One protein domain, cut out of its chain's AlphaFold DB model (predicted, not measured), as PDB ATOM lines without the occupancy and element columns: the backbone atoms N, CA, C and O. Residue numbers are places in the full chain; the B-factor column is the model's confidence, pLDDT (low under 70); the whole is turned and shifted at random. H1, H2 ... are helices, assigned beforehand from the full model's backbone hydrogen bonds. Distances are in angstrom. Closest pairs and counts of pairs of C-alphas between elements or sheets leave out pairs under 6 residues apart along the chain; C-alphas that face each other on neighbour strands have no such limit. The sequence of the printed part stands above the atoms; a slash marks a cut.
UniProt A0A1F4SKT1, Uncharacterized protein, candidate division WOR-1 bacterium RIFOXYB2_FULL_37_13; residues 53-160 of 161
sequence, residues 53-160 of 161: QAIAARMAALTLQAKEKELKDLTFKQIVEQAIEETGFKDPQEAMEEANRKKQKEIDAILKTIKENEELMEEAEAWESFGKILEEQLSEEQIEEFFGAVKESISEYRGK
ATOM      1  N   GLN A  53       9.193   5.296 137.147       71.44
ATOM      2  CA  GLN A  53       8.401   4.735 136.058       71.44
ATOM      3  C   GLN A  53       7.905   3.331 136.435       71.44
ATOM      4  O   GLN A  53       6.716   3.042 136.294       71.44
ATOM      5  N   ALA A  54       8.753   2.490 137.039       76.44
ATOM      6  CA  ALA A  54       8.339   1.197 137.587       76.44
ATOM      7  C   ALA A  54       7.379   1.320 138.786       76.44
ATOM      8  O   ALA A  54       6.483   0.483 138.932       76.44
ATOM      9  N   ILE A  55       7.512   2.348 139.635       77.38
ATOM     10  CA  ILE A  55       6.512   2.643 140.678       77.38
ATOM     11  C   ILE A  55       5.190   3.081 140.041       77.38
ATOM     12  O   ILE A  55       4.151   2.516 140.382       77.38
ATOM     13  N   ALA A  56       5.214   4.034 139.107       78.00
ATOM     14  CA  ALA A  56       4.018   4.525 138.428       78.00
ATOM     15  C   ALA A  56       3.279   3.394 137.695       78.00
ATOM     16  O   ALA A  56       2.070   3.243 137.869       78.00
ATOM     17  N   ALA A  57       4.000   2.530 136.974       81.31
ATOM     18  CA  ALA A  57       3.440   1.357 136.307       81.31
ATOM     19  C   ALA A  57       2.786   0.372 137.295       81.31
ATOM     20  O   ALA A  57       1.688  -0.125 137.038       81.31
ATOM     21  N   ARG A  58       3.405   0.121 138.459       79.12
ATOM     22  CA  ARG A  58       2.816  -0.724 139.517       79.12
ATOM     23  C   ARG A  58       1.578  -0.087 140.145       79.12
ATOM     24  O   ARG A  58       0.588  -0.784 140.353       79.12
ATOM     25  N   MET A  59       1.602   1.217 140.412       84.56
ATOM     26  CA  MET A  59       0.450   1.956 140.940       84.56
ATOM     27  C   MET A  59      -0.712   1.978 139.941       84.56
ATOM     28  O   MET A  59      -1.856   1.743 140.333       84.56
ATOM     29  N   ALA A  60      -0.433   2.174 138.650       85.56
ATOM     30  CA  ALA A  60      -1.423   2.094 137.580       85.56
ATOM     31  C   ALA A  60      -2.020   0.680 137.463       85.56
ATOM     32  O   ALA A  60      -3.240   0.539 137.437       85.56
ATOM     33  N   ALA A  61      -1.191  -0.369 137.488       86.00
ATOM     34  CA  ALA A  61      -1.650  -1.760 137.445       86.00
ATOM     35  C   ALA A  61      -2.519  -2.140 138.660       86.00
ATOM     36  O   ALA A  61      -3.562  -2.769 138.491       86.00
ATOM     37  N   LEU A  62      -2.142  -1.724 139.874       87.06
ATOM     38  CA  LEU A  62      -2.951  -1.936 141.081       87.06
ATOM     39  C   LEU A  62      -4.274  -1.157 141.031       87.06
ATOM     40  O   LEU A  62      -5.318  -1.692 141.404       87.06
ATOM     41  N   THR A  63      -4.253   0.078 140.522       89.12
ATOM     42  CA  THR A  63      -5.463   0.897 140.335       89.12
ATOM     43  C   THR A  63      -6.402   0.268 139.303       89.12
ATOM     44  O   THR A  63      -7.606   0.186 139.541       89.12
ATOM     45  N   LEU A  64      -5.860  -0.249 138.196       88.12
ATOM     46  CA  LEU A  64      -6.621  -0.970 137.176       88.12
ATOM     47  C   LEU A  64      -7.240  -2.254 137.742       88.12
ATOM     48  O   LEU A  64      -8.430  -2.474 137.552       88.12
ATOM     49  N   GLN A  65      -6.487  -3.057 138.502       82.69
ATOM     50  CA  GLN A  65      -7.012  -4.266 139.155       82.69
ATOM     51  C   GLN A  65      -8.113  -3.959 140.182       82.69
ATOM     52  O   GLN A  65      -9.095  -4.699 140.269       82.69
ATOM     53  N   ALA A  66      -7.989  -2.859 140.934       83.62
ATOM     54  CA  ALA A  66      -9.038  -2.399 141.840       83.62
ATOM     55  C   ALA A  66     -10.311  -2.004 141.070       83.62
ATOM     56  O   ALA A  66     -11.396  -2.489 141.393       83.62
ATOM     57  N   LYS A  67     -10.179  -1.204 140.002       85.62
ATOM     58  CA  LYS A  67     -11.310  -0.779 139.158       85.62
ATOM     59  C   LYS A  67     -11.956  -1.941 138.406       85.62
ATOM     60  O   LYS A  67     -13.177  -2.022 138.351       85.62
ATOM     61  N   GLU A  68     -11.169  -2.888 137.904       83.62
ATOM     62  CA  GLU A  68     -11.674  -4.134 137.320       83.62
ATOM     63  C   GLU A  68     -12.517  -4.946 138.307       83.62
ATOM     64  O   GLU A  68     -13.470  -5.600 137.888       83.62
ATOM     65  N   LYS A  69     -12.160  -4.948 139.596       81.44
ATOM     66  CA  LYS A  69     -12.942  -5.638 140.622       81.44
ATOM     67  C   LYS A  69     -14.251  -4.897 140.905       81.44
ATOM     68  O   LYS A  69     -15.306  -5.515 140.830       81.44
ATOM     69  N   GLU A  70     -14.192  -3.586 141.139       76.62
ATOM     70  CA  GLU A  70     -15.384  -2.745 141.326       76.62
ATOM     71  C   GLU A  70     -16.385  -2.895 140.163       76.62
ATOM     72  O   GLU A  70     -17.582  -3.042 140.391       76.62
ATOM     73  N   LEU A  71     -15.898  -2.943 138.916       76.56
ATOM     74  CA  LEU A  71     -16.722  -3.147 137.718       76.56
ATOM     75  C   LEU A  71     -17.362  -4.543 137.628       76.56
ATOM     76  O   LEU A  71     -18.430  -4.674 137.036       76.56
ATOM     77  N   LYS A  72     -16.739  -5.582 138.200       79.81
ATOM     78  CA  LYS A  72     -17.292  -6.951 138.243       79.81
ATOM     79  C   LYS A  72     -18.342  -7.119 139.346       79.81
ATOM     80  O   LYS A  72     -19.221  -7.965 139.208       79.81
ATOM     81  N   ASP A  73     -18.266  -6.299 140.393       81.75
ATOM     82  CA  ASP A  73     -19.201  -6.292 141.524       81.75
ATOM     83  C   ASP A  73     -20.424  -5.356 141.291       81.75
ATOM     84  O   ASP A  73     -21.373  -5.364 142.079       81.75
ATOM     85  N   LEU A  74     -20.442  -4.565 140.204       82.50
ATOM     86  CA  LEU A  74     -21.517  -3.623 139.847       82.50
ATOM     87  C   LEU A  74     -22.664  -4.269 139.046       82.50
ATOM     88  O   LEU A  74     -22.461  -4.865 137.989       82.50
ATOM     89  N   THR A  75     -23.909  -4.069 139.491       88.19
ATOM     90  CA  THR A  75     -25.110  -4.482 138.741       88.19
ATOM     91  C   THR A  75     -25.626  -3.384 137.807       88.19
ATOM     92  O   THR A  75     -25.504  -2.193 138.092       88.19
ATOM     93  N   PHE A  76     -26.311  -3.770 136.722       85.56
ATOM     94  CA  PHE A  76     -26.928  -2.825 135.773       85.56
ATOM     95  C   PHE A  76     -27.852  -1.793 136.445       85.56
ATOM     96  O   PHE A  76     -27.869  -0.633 136.045       85.56
ATOM     97  N   LYS A  77     -28.575  -2.186 137.505       86.56
ATOM     98  CA  LYS A  77     -29.423  -1.268 138.278       86.56
ATOM     99  C   LYS A  77     -28.598  -0.155 138.937       86.56
ATOM    100  O   LYS A  77     -28.972   1.003 138.823       86.56
ATOM    101  N   GLN A  78     -27.469  -0.497 139.561       90.50
ATOM    102  CA  GLN A  78     -26.575   0.482 140.193       90.50
ATOM    103  C   GLN A  78     -25.918   1.406 139.162       90.50
ATOM    104  O   GLN A  78     -25.787   2.593 139.426       90.50
ATOM    105  N   ILE A  79     -25.562   0.890 137.980       88.00
ATOM    106  CA  ILE A  79     -25.012   1.702 136.878       88.00
ATOM    107  C   ILE A  79     -26.037   2.755 136.420       88.00
ATOM    108  O   ILE A  79     -25.690   3.922 136.259       88.00
ATOM    109  N   VAL A  80     -27.309   2.365 136.268       88.62
ATOM    110  CA  VAL A  80     -28.404   3.287 135.922       88.62
ATOM    111  C   VAL A  80     -28.681   4.294 137.043       88.62
ATOM    112  O   VAL A  80     -28.837   5.479 136.764       88.62
ATOM    113  N   GLU A  81     -28.718   3.856 138.304       91.19
ATOM    114  CA  GLU A  81     -28.925   4.753 139.450       91.19
ATOM    115  C   GLU A  81     -27.775   5.767 139.588       91.19
ATOM    116  O   GLU A  81     -28.037   6.958 139.737       91.19
ATOM    117  N   GLN A  82     -26.521   5.343 139.398       89.62
ATOM    118  CA  GLN A  82     -25.364   6.241 139.359       89.62
ATOM    119  C   GLN A  82     -25.422   7.219 138.173       89.62
ATOM    120  O   GLN A  82     -25.099   8.391 138.344       89.62
ATOM    121  N   ALA A  83     -25.849   6.793 136.979       89.56
ATOM    122  CA  ALA A  83     -25.998   7.699 135.835       89.56
ATOM    123  C   ALA A  83     -27.087   8.762 136.073       89.56
ATOM    124  O   ALA A  83     -26.910   9.926 135.705       89.56
ATOM    125  N   ILE A  84     -28.187   8.382 136.731       91.62
ATOM    126  CA  ILE A  84     -29.255   9.290 137.178       91.62
ATOM    127  C   ILE A  84     -28.718  10.291 138.217       91.62
ATOM    128  O   ILE A  84     -28.994  11.485 138.109       91.62
ATOM    129  N   GLU A  85     -27.897   9.851 139.174       93.19
ATOM    130  CA  GLU A  85     -27.253  10.731 140.164       93.19
ATOM    131  C   GLU A  85     -26.186  11.664 139.550       93.19
ATOM    132  O   GLU A  85     -26.152  12.850 139.876       93.19
ATOM    133  N   GLU A  86     -25.347  11.180 138.625       89.69
ATOM    134  CA  GLU A  86     -24.276  11.969 137.982       89.69
ATOM    135  C   GLU A  86     -24.776  13.020 136.972       89.69
ATOM    136  O   GLU A  86     -24.013  13.927 136.608       89.69
ATOM    137  N   THR A  87     -26.023  12.898 136.498       89.94
ATOM    138  CA  THR A  87     -26.611  13.779 135.468       89.94
ATOM    139  C   THR A  87     -27.861  14.539 135.917       89.94
ATOM    140  O   THR A  87     -28.145  15.604 135.375       89.94
ATOM    141  N   GLY A  88     -28.611  14.024 136.894       90.19
ATOM    142  CA  GLY A  88     -29.888  14.583 137.345       90.19
ATOM    143  C   GLY A  88     -31.093  14.265 136.446       90.19
ATOM    144  O   GLY A  88     -32.210  14.688 136.767       90.19
ATOM    145  N   PHE A  89     -30.913  13.528 135.343       90.81
ATOM    146  CA  PHE A  89     -32.024  13.094 134.491       90.81
ATOM    147  C   PHE A  89     -32.861  12.016 135.179       90.81
ATOM    148  O   PHE A  89     -32.339  11.088 135.787       90.81
ATOM    149  N   LYS A  90     -34.189  12.135 135.073       88.44
ATOM    150  CA  LYS A  90     -35.137  11.166 135.653       88.44
ATOM    151  C   LYS A  90     -35.444   9.994 134.726       88.44
ATOM    152  O   LYS A  90     -35.985   8.995 135.194       88.44
ATOM    153  N   ASP A  91     -35.142  10.130 133.438       94.19
ATOM    154  CA  ASP A  91     -35.244   9.036 132.485       94.19
ATOM    155  C   ASP A  91     -33.933   8.222 132.460       94.19
ATOM    156  O   ASP A  91     -32.863   8.807 132.267       94.19
ATOM    157  N   PRO A  92     -33.983   6.887 132.638       88.88
ATOM    158  CA  PRO A  92     -32.797   6.031 132.616       88.88
ATOM    159  C   PRO A  92     -31.983   6.054 131.318       88.88
ATOM    160  O   PRO A  92     -30.781   5.806 131.364       88.88
ATOM    161  N   GLN A  93     -32.610   6.289 130.161       91.62
ATOM    162  CA  GLN A  93     -31.931   6.283 128.864       91.62
ATOM    163  C   GLN A  93     -31.227   7.622 128.635       91.62
ATOM    164  O   GLN A  93     -30.033   7.635 128.342       91.62
ATOM    165  N   GLU A  94     -31.921   8.737 128.880       93.50
ATOM    166  CA  GLU A  94     -31.346  10.089 128.805       93.50
ATOM    167  C   GLU A  94     -30.169  10.264 129.788       93.50
ATOM    168  O   GLU A  94     -29.108  10.772 129.413       93.50
ATOM    169  N   ALA A  95     -30.313   9.750 131.018       92.56
ATOM    170  CA  ALA A  95     -29.251   9.729 132.024       92.56
ATOM    171  C   ALA A  95     -28.006   8.962 131.551       92.56
ATOM    172  O   ALA A  95     -26.888   9.468 131.650       92.56
ATOM    173  N   MET A  96     -28.188   7.753 131.007       92.75
ATOM    174  CA  MET A  96     -27.088   6.931 130.492       92.75
ATOM    175  C   MET A  96     -26.420   7.558 129.259       92.75
ATOM    176  O   MET A  96     -25.195   7.491 129.131       92.75
ATOM    177  N   GLU A  97     -27.186   8.191 128.366       93.00
ATOM    178  CA  GLU A  97     -26.643   8.852 127.177       93.00
ATOM    179  C   GLU A  97     -25.811  10.096 127.510       93.00
ATOM    180  O   GLU A  97     -24.693  10.210 127.000       93.00
ATOM    181  N   GLU A  98     -26.286  11.015 128.364       92.81
ATOM    182  CA  GLU A  98     -25.465  12.178 128.742       92.81
ATOM    183  C   GLU A  98     -24.309  11.780 129.665       92.81
ATOM    184  O   GLU A  98     -23.220  12.329 129.514       92.81
ATOM    185  N   ALA A  99     -24.473  10.788 130.553       91.62
ATOM    186  CA  ALA A  99     -23.356  10.263 131.339       91.62
ATOM    187  C   ALA A  99     -22.239   9.746 130.417       91.62
ATOM    188  O   ALA A  99     -21.090  10.169 130.549       91.62
ATOM    189  N   ASN A 100     -22.574   8.917 129.424       92.25
ATOM    190  CA  ASN A 100     -21.616   8.422 128.433       92.25
ATOM    191  C   ASN A 100     -20.997   9.568 127.601       92.25
ATOM    192  O   ASN A 100     -19.779   9.645 127.448       92.25
ATOM    193  N   ARG A 101     -21.815  10.521 127.132       94.19
ATOM    194  CA  ARG A 101     -21.364  11.712 126.383       94.19
ATOM    195  C   ARG A 101     -20.407  12.590 127.195       94.19
ATOM    196  O   ARG A 101     -19.470  13.158 126.635       94.19
ATOM    197  N   LYS A 102     -20.631  12.706 128.505       93.56
ATOM    198  CA  LYS A 102     -19.769  13.416 129.454       93.56
ATOM    199  C   LYS A 102     -18.460  12.658 129.683       93.56
ATOM    200  O   LYS A 102     -17.404  13.266 129.525       93.56
ATOM    201  N   LYS A 103     -18.504  11.341 129.940       92.12
ATOM    202  CA  LYS A 103     -17.288  10.512 130.070       92.12
ATOM    203  C   LYS A 103     -16.435  10.531 128.802       92.12
ATOM    204  O   LYS A 103     -15.222  10.640 128.918       92.12
ATOM    205  N   GLN A 104     -17.032  10.514 127.608       91.88
ATOM    206  CA  GLN A 104     -16.261  10.624 126.364       91.88
ATOM    207  C   GLN A 104     -15.521  11.967 126.268       91.88
ATOM    208  O   GLN A 104     -14.329  11.970 125.991       91.88
ATOM    209  N   LYS A 105     -16.167  13.097 126.595       95.06
ATOM    210  CA  LYS A 105     -15.495  14.414 126.643       95.06
ATOM    211  C   LYS A 105     -14.371  14.463 127.688       95.06
ATOM    212  O   LYS A 105     -13.342  15.086 127.442       95.06
ATOM    213  N   GLU A 106     -14.564  13.824 128.846       93.44
ATOM    214  CA  GLU A 106     -13.533  13.682 129.887       93.44
ATOM    215  C   GLU A 106     -12.335  12.858 129.363       93.44
ATOM    216  O   GLU A 106     -11.188  13.265 129.546       93.44
ATOM    217  N   ILE A 107     -12.586  11.762 128.636       91.50
ATOM    218  CA  ILE A 107     -11.560  10.935 127.973       91.50
ATOM    219  C   ILE A 107     -10.820  11.723 126.883       91.50
ATOM    220  O   ILE A 107      -9.591  11.747 126.889       91.50
ATOM    221  N   ASP A 108     -11.535  12.403 125.984       92.81
ATOM    222  CA  ASP A 108     -10.951  13.168 124.874       92.81
ATOM    223  C   ASP A 108     -10.025  14.289 125.386       92.81
ATOM    224  O   ASP A 108      -8.946  14.519 124.835       92.81
ATOM    225  N   ALA A 109     -10.413  14.956 126.481       94.50
ATOM    226  CA  ALA A 109      -9.590  15.966 127.140       94.50
ATOM    227  C   ALA A 109      -8.311  15.368 127.757       94.50
ATOM    228  O   ALA A 109      -7.229  15.928 127.583       94.50
ATOM    229  N   ILE A 110      -8.414  14.215 128.428       91.38
ATOM    230  CA  ILE A 110      -7.258  13.513 129.008       91.38
ATOM    231  C   ILE A 110      -6.306  13.023 127.906       91.38
ATOM    232  O   ILE A 110      -5.099  13.212 128.028       91.38
ATOM    233  N   LEU A 111      -6.825  12.454 126.812       87.75
ATOM    234  CA  LEU A 111      -6.019  12.019 125.663       87.75
ATOM    235  C   LEU A 111      -5.259  13.184 125.020       87.75
ATOM    236  O   LEU A 111      -4.088  13.031 124.673       87.75
ATOM    237  N   LYS A 112      -5.887  14.362 124.919       93.69
ATOM    238  CA  LYS A 112      -5.217  15.579 124.448       93.69
ATOM    239  C   LYS A 112      -4.044  15.964 125.359       93.69
ATOM    240  O   LYS A 112      -2.948  16.179 124.854       93.69
ATOM    241  N   THR A 113      -4.235  15.976 126.680       92.06
ATOM    242  CA  THR A 113      -3.152  16.276 127.636       92.06
ATOM    243  C   THR A 113      -2.058  15.203 127.664       92.06
ATOM    244  O   THR A 113      -0.893  15.541 127.843       92.06
ATOM    245  N   ILE A 114      -2.385  13.924 127.445       85.94
ATOM    246  CA  ILE A 114      -1.371  12.867 127.280       85.94
ATOM    247  C   ILE A 114      -0.484  13.169 126.068       85.94
ATOM    248  O   ILE A 114       0.733  13.148 126.211       85.94
ATOM    249  N   LYS A 115      -1.074  13.528 124.920       90.00
ATOM    250  CA  LYS A 115      -0.323  13.876 123.705       90.00
ATOM    251  C   LYS A 115       0.516  15.150 123.863       90.00
ATOM    252  O   LYS A 115       1.647  15.195 123.402       90.00
ATOM    253  N   GLU A 116      -0.005  16.163 124.554       91.81
ATOM    254  CA  GLU A 116       0.754  17.387 124.871       91.81
ATOM    255  C   GLU A 116       1.955  17.093 125.791       91.81
ATOM    256  O   GLU A 116       3.015  17.688 125.627       91.81
ATOM    257  N   ASN A 117       1.830  16.136 126.716       88.44
ATOM    258  CA  ASN A 117       2.954  15.671 127.533       88.44
ATOM    259  C   ASN A 117       3.935  14.784 126.744       88.44
ATOM    260  O   ASN A 117       5.127  14.817 127.023       88.44
ATOM    261  N   GLU A 118       3.453  13.993 125.781       88.62
ATOM    262  CA  GLU A 118       4.269  13.168 124.876       88.62
ATOM    263  C   GLU A 118       5.167  14.049 123.996       88.62
ATOM    264  O   GLU A 118       6.382  13.875 124.007       88.62
ATOM    265  N   GLU A 119       4.605  15.084 123.364       89.94
ATOM    266  CA  GLU A 119       5.353  16.086 122.584       89.94
ATOM    267  C   GLU A 119       6.414  16.820 123.432       89.94
ATOM    268  O   GLU A 119       7.531  17.049 122.970       89.94
ATOM    269  N   LEU A 120       6.108  17.136 124.698       89.31
ATOM    270  CA  LEU A 120       7.075  17.737 125.632       89.31
ATOM    271  C   LEU A 120       8.170  16.759 126.092       89.31
ATOM    272  O   LEU A 120       9.279  17.197 126.399       89.31
ATOM    273  N   MET A 121       7.892  15.452 126.151       85.56
ATOM    274  CA  MET A 121       8.912  14.434 126.432       85.56
ATOM    275  C   MET A 121       9.825  14.216 125.221       85.56
ATOM    276  O   MET A 121      11.037  14.161 125.407       85.56
ATOM    277  N   GLU A 122       9.285  14.188 123.997       90.38
ATOM    278  CA  GLU A 122      10.094  14.159 122.769       90.38
ATOM    279  C   GLU A 122      11.014  15.391 122.669       90.38
ATOM    280  O   GLU A 122      12.195  15.254 122.342       90.38
ATOM    281  N   GLU A 123      10.525  16.592 123.015       90.75
ATOM    282  CA  GLU A 123      11.369  17.794 123.071       90.75
ATOM    283  C   GLU A 123      12.458  17.675 124.156       90.75
ATOM    284  O   GLU A 123      13.618  18.012 123.914       90.75
ATOM    285  N   ALA A 124      12.123  17.156 125.342       88.31
ATOM    286  CA  ALA A 124      13.085  16.965 126.428       88.31
ATOM    287  C   ALA A 124      14.177  15.930 126.088       88.31
ATOM    288  O   ALA A 124      15.351  16.178 126.366       88.31
ATOM    289  N   GLU A 125      13.825  14.811 125.448       88.94
ATOM    290  CA  GLU A 125      14.790  13.825 124.941       88.94
ATOM    291  C   GLU A 125      15.673  14.420 123.834       88.94
ATOM    292  O   GLU A 125      16.887  14.190 123.816       88.94
ATOM    293  N   ALA A 126      15.111  15.253 122.949       92.50
ATOM    294  CA  ALA A 126      15.886  15.984 121.950       92.50
ATOM    295  C   ALA A 126      16.908  16.931 122.608       92.50
ATOM    296  O   ALA A 126      18.089  16.883 122.249       92.50
ATOM    297  N   TRP A 127      16.505  17.721 123.611       91.94
ATOM    298  CA  TRP A 127      17.417  18.580 124.379       91.94
ATOM    299  C   TRP A 127      18.488  17.790 125.144       91.94
ATOM    300  O   TRP A 127      19.650  18.195 125.141       91.94
ATOM    301  N   GLU A 128      18.146  16.649 125.751       91.06
ATOM    302  CA  GLU A 128      19.122  15.786 126.431       91.06
ATOM    303  C   GLU A 128      20.135  15.191 125.433       91.06
ATOM    304  O   GLU A 128      21.337  15.146 125.706       91.06
ATOM    305  N   SER A 129      19.673  14.780 124.245       91.88
ATOM    306  CA  SER A 129      20.543  14.283 123.172       91.88
ATOM    307  C   SER A 129      21.476  15.371 122.626       91.88
ATOM    308  O   SER A 129      22.653  15.105 122.381       91.88
ATOM    309  N   PHE A 130      20.992  16.612 122.511       91.56
ATOM    310  CA  PHE A 130      21.793  17.764 122.104       91.56
ATOM    311  C   PHE A 130      22.854  18.113 123.157       91.56
ATOM    312  O   PHE A 130      24.010  18.323 122.798       91.56
ATOM    313  N   GLY A 131      22.499  18.090 124.446       89.94
ATOM    314  CA  GLY A 131      23.448  18.264 125.552       89.94
ATOM    315  C   GLY A 131      24.590  17.246 125.500       89.94
ATOM    316  O   GLY A 131      25.755  17.633 125.493       89.94
ATOM    317  N   LYS A 132      24.263  15.956 125.334       91.81
ATOM    318  CA  LYS A 132      25.259  14.881 125.160       91.81
ATOM    319  C   LYS A 132      26.157  15.104 123.940       91.81
ATOM    320  O   LYS A 132      27.357  14.888 124.029       91.81
ATOM    321  N   ILE A 133      25.611  15.579 122.817       92.19
ATOM    322  CA  ILE A 133      26.407  15.903 121.618       92.19
ATOM    323  C   ILE A 133      27.393  17.052 121.886       92.19
ATOM    324  O   ILE A 133      28.525  16.981 121.412       92.19
ATOM    325  N   LEU A 134      27.003  18.081 122.649       88.75
ATOM    326  CA  LEU A 134      27.925  19.146 123.059       88.75
ATOM    327  C   LEU A 134      29.037  18.588 123.965       88.75
ATOM    328  O   LEU A 134      30.211  18.794 123.668       88.75
ATOM    329  N   GLU A 135      28.676  17.835 125.009       87.19
ATOM    330  CA  GLU A 135      29.619  17.227 125.969       87.19
ATOM    331  C   GLU A 135      30.583  16.206 125.328       87.19
ATOM    332  O   GLU A 135      31.727  16.080 125.764       87.19
ATOM    333  N   GLU A 136      30.155  15.477 124.290       91.44
ATOM    334  CA  GLU A 136      30.987  14.489 123.586       91.44
ATOM    335  C   GLU A 136      31.892  15.095 122.494       91.44
ATOM    336  O   GLU A 136      32.871  14.452 122.105       91.44
ATOM    337  N   GLN A 137      31.579  16.287 121.961       88.75
ATOM    338  CA  GLN A 137      32.245  16.834 120.762       88.75
ATOM    339  C   GLN A 137      32.988  18.164 120.961       88.75
ATOM    340  O   GLN A 137      33.783  18.526 120.092       88.75
ATOM    341  N   LEU A 138      32.763  18.884 122.065       89.19
ATOM    342  CA  LEU A 138      33.339  20.210 122.330       89.19
ATOM    343  C   LEU A 138      34.030  20.272 123.703       89.19
ATOM    344  O   LEU A 138      33.697  19.519 124.616       89.19
ATOM    345  N   SER A 139      34.984  21.191 123.874       90.31
ATOM    346  CA  SER A 139      35.503  21.543 125.204       90.31
ATOM    347  C   SER A 139      34.551  22.483 125.955       90.31
ATOM    348  O   SER A 139      33.757  23.189 125.336       90.31
ATOM    349  N   GLU A 140      34.672  22.560 127.285       84.75
ATOM    350  CA  GLU A 140      33.894  23.499 128.115       84.75
ATOM    351  C   GLU A 140      34.007  24.950 127.602       84.75
ATOM    352  O   GLU A 140      32.996  25.631 127.458       84.75
ATOM    353  N   GLU A 141      35.210  25.387 127.210       87.06
ATOM    354  CA  GLU A 141      35.466  26.715 126.626       87.06
ATOM    355  C   GLU A 141      34.688  26.946 125.312       87.06
ATOM    356  O   GLU A 141      34.135  28.023 125.093       87.06
ATOM    357  N   GLN A 142      34.595  25.928 124.447       90.31
ATOM    358  CA  GLN A 142      33.832  25.997 123.193       90.31
ATOM    359  C   GLN A 142      32.316  25.980 123.434       90.31
ATOM    360  O   GLN A 142      31.562  26.601 122.682       90.31
ATOM    361  N   ILE A 143      31.861  25.286 124.480       88.75
ATOM    362  CA  ILE A 143      30.458  25.266 124.906       88.75
ATOM    363  C   ILE A 143      30.064  26.639 125.478       88.75
ATOM    364  O   ILE A 143      29.002  27.160 125.128       88.75
ATOM    365  N   GLU A 144      30.925  27.272 126.285       88.50
ATOM    366  CA  GLU A 144      30.714  28.644 126.764       88.50
ATOM    367  C   GLU A 144      30.692  29.667 125.615       88.50
ATOM    368  O   GLU A 144      29.788  30.505 125.573       88.50
ATOM    369  N   GLU A 145      31.620  29.585 124.653       89.44
ATOM    370  CA  GLU A 145      31.637  30.470 123.476       89.44
ATOM    371  C   GLU A 145      30.368  30.300 122.618       89.44
ATOM    372  O   GLU A 145      29.729  31.289 122.242       89.44
ATOM    373  N   PHE A 146      29.933  29.055 122.384       89.44
ATOM    374  CA  PHE A 146      28.691  28.744 121.671       89.44
ATOM    375  C   PHE A 146      27.456  29.339 122.364       89.44
ATOM    376  O   PHE A 146      26.677  30.063 121.734       89.44
ATOM    377  N   PHE A 147      27.275  29.096 123.668       90.19
ATOM    378  CA  PHE A 147      26.143  29.661 124.409       90.19
ATOM    379  C   PHE A 147      26.232  31.188 124.551       90.19
ATOM    380  O   PHE A 147      25.192  31.853 124.581       90.19
ATOM    381  N   GLY A 148      27.438  31.762 124.565       89.38
ATOM    382  CA  GLY A 148      27.674  33.201 124.466       89.38
ATOM    383  C   GLY A 148      27.101  33.791 123.175       89.38
ATOM    384  O   GLY A 148      26.238  34.670 123.235       89.38
ATOM    385  N   ALA A 149      27.499  33.250 122.021       90.12
ATOM    386  CA  ALA A 149      27.024  33.696 120.709       90.12
ATOM    387  C   ALA A 149      25.503  33.505 120.525       90.12
ATOM    388  O   ALA A 149      24.814  34.383 119.997       90.12
ATOM    389  N   VAL A 150      24.942  32.390 121.015       90.38
ATOM    390  CA  VAL A 150      23.486  32.148 121.013       90.38
ATOM    391  C   VAL A 150      22.749  33.195 121.857       90.38
ATOM    392  O   VAL A 150      21.738  33.749 121.421       90.38
ATOM    393  N   LYS A 151      23.262  33.515 123.050       91.62
ATOM    394  CA  LYS A 151      22.678  34.516 123.955       91.62
ATOM    395  C   LYS A 151      22.736  35.931 123.373       91.62
ATOM    396  O   LYS A 151      21.757  36.671 123.497       91.62
ATOM    397  N   GLU A 152      23.836  36.293 122.717       90.31
ATOM    398  CA  GLU A 152      23.982  37.573 122.017       90.31
ATOM    399  C   GLU A 152      22.979  37.688 120.857       90.31
ATOM    400  O   GLU A 152      22.198  38.641 120.822       90.31
ATOM    401  N   SER A 153      22.879  36.660 120.007       88.50
ATOM    402  CA  SER A 153      21.903  36.571 118.907       88.50
ATOM    403  C   SER A 153      20.444  36.709 119.380       88.50
ATOM    404  O   SER A 153      19.669  37.494 118.826       88.50
ATOM    405  N   ILE A 154      20.066  36.029 120.472       88.31
ATOM    406  CA  ILE A 154      18.730  36.163 121.084       88.31
ATOM    407  C   ILE A 154      18.488  37.594 121.594       88.31
ATOM    408  O   ILE A 154      17.369  38.106 121.486       88.31
ATOM    409  N   SER A 155      19.515  38.255 122.137       85.38
ATOM    410  CA  SER A 155      19.413  39.640 122.609       85.38
ATOM    411  C   SER A 155      19.264  40.639 121.455       85.38
ATOM    412  O   SER A 155      18.398  41.512 121.524       85.38
ATOM    413  N   GLU A 156      19.997  40.449 120.352       85.50
ATOM    414  CA  GLU A 156      19.838  41.236 119.127       85.50
ATOM    415  C   GLU A 156      18.441  41.084 118.522       85.50
ATOM    416  O   GLU A 156      17.863  42.069 118.065       85.50
ATOM    417  N   TYR A 157      17.892  39.866 118.510       79.00
ATOM    418  CA  TYR A 157      16.553  39.609 117.982       79.00
ATOM    419  C   TYR A 157      15.476  40.307 118.825       79.00
ATOM    420  O   TYR A 157      14.607  40.986 118.281       79.00
ATOM    421  N   ARG A 158      15.569  40.221 120.161       75.12
ATOM    422  CA  ARG A 158      14.650  40.924 121.078       75.12
ATOM    423  C   ARG A 158      14.807  42.447 121.060       75.12
ATOM    424  O   ARG A 158      13.845  43.138 121.358       75.12
ATOM    425  N   GLY A 159      15.984  42.969 120.712       61.78
ATOM    426  CA  GLY A 159      16.236  44.408 120.577       61.78
ATOM    427  C   GLY A 159      15.721  45.040 119.276       61.78
ATOM    428  O   GLY A 159      15.927  46.236 119.072       61.78
ATOM    429  N   LYS A 160      15.096  44.258 118.384       57.66
ATOM    430  CA  LYS A 160      14.616  44.683 117.054       57.66
ATOM    431  C   LYS A 160      13.090  44.541 116.878       57.66
ATOM    432  O   LYS A 160      12.614  44.608 115.744       57.66
TER     433      LYS A 160
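This is residues 53 to 160 of the 161 residues of an uncharacterized protein of candidate division WOR-1 bacterium RIFOXYB2_FULL_37_13 (UniProt A0A1F4SKT1). An open, flat zigzag of helices is strung along one very long helix, H3, with H2 crossing one end of it and leading to H1, which reaches back over H3 at a distance, while H4 makes a corner with H3 near its other end. H1 and H4 stick out on opposite sides of H3 with residues 53 to 70 and 147 to 160. The printed part has 108 residues with four named helices in the order H1, H2, H3, H4, no named strand, and the class all helix. It is extended, with a radius of gyration of the C-alphas of 25.8 A and spans of 71 by 40 by 13 A.

H1, residues 53 to 73, begins at C-alpha 53 (8.401, 4.735, 136.058) and is 30.2 A long. H2, residues 76 to 87, measures 16.6 A. H3, residues 92 to 137, runs 67.0 A from C-alpha 92 at (-32.797, 6.031, 132.616). H4, residues 140 to 158, is 26.9 A long and ends at C-alpha 158 (14.650, 40.924, 121.078).

H1 is apart from H2, H3 and H4. H2 and H3 touch, about perpendicular at 77 degrees; their closest C-alphas, those of Ile 84 and Ala 95, are 5.2 A apart. H3 touches H2 with residues 92 to 99 alone. H3 and H4 are close but not clearly touching, at a steep tilt of 54 degrees, opposite ways; their closest C-alphas are those of Leu 134 and Ile 143, 6.9 A apart. H2 and H4 are apart. In H1, H2, H3 and H4 every O i to N i+4 pair is within hydrogen-bond range.

The two C-alphas farthest apart, those of Asp 91 and Glu 141, are 73.1 A from each other. Residues 103 to 130 of H3 stand free. The three links are tight, and the printed part has no cut. The mean pLDDT of the printed part is 87.7, with residues 159 to 160 under 70.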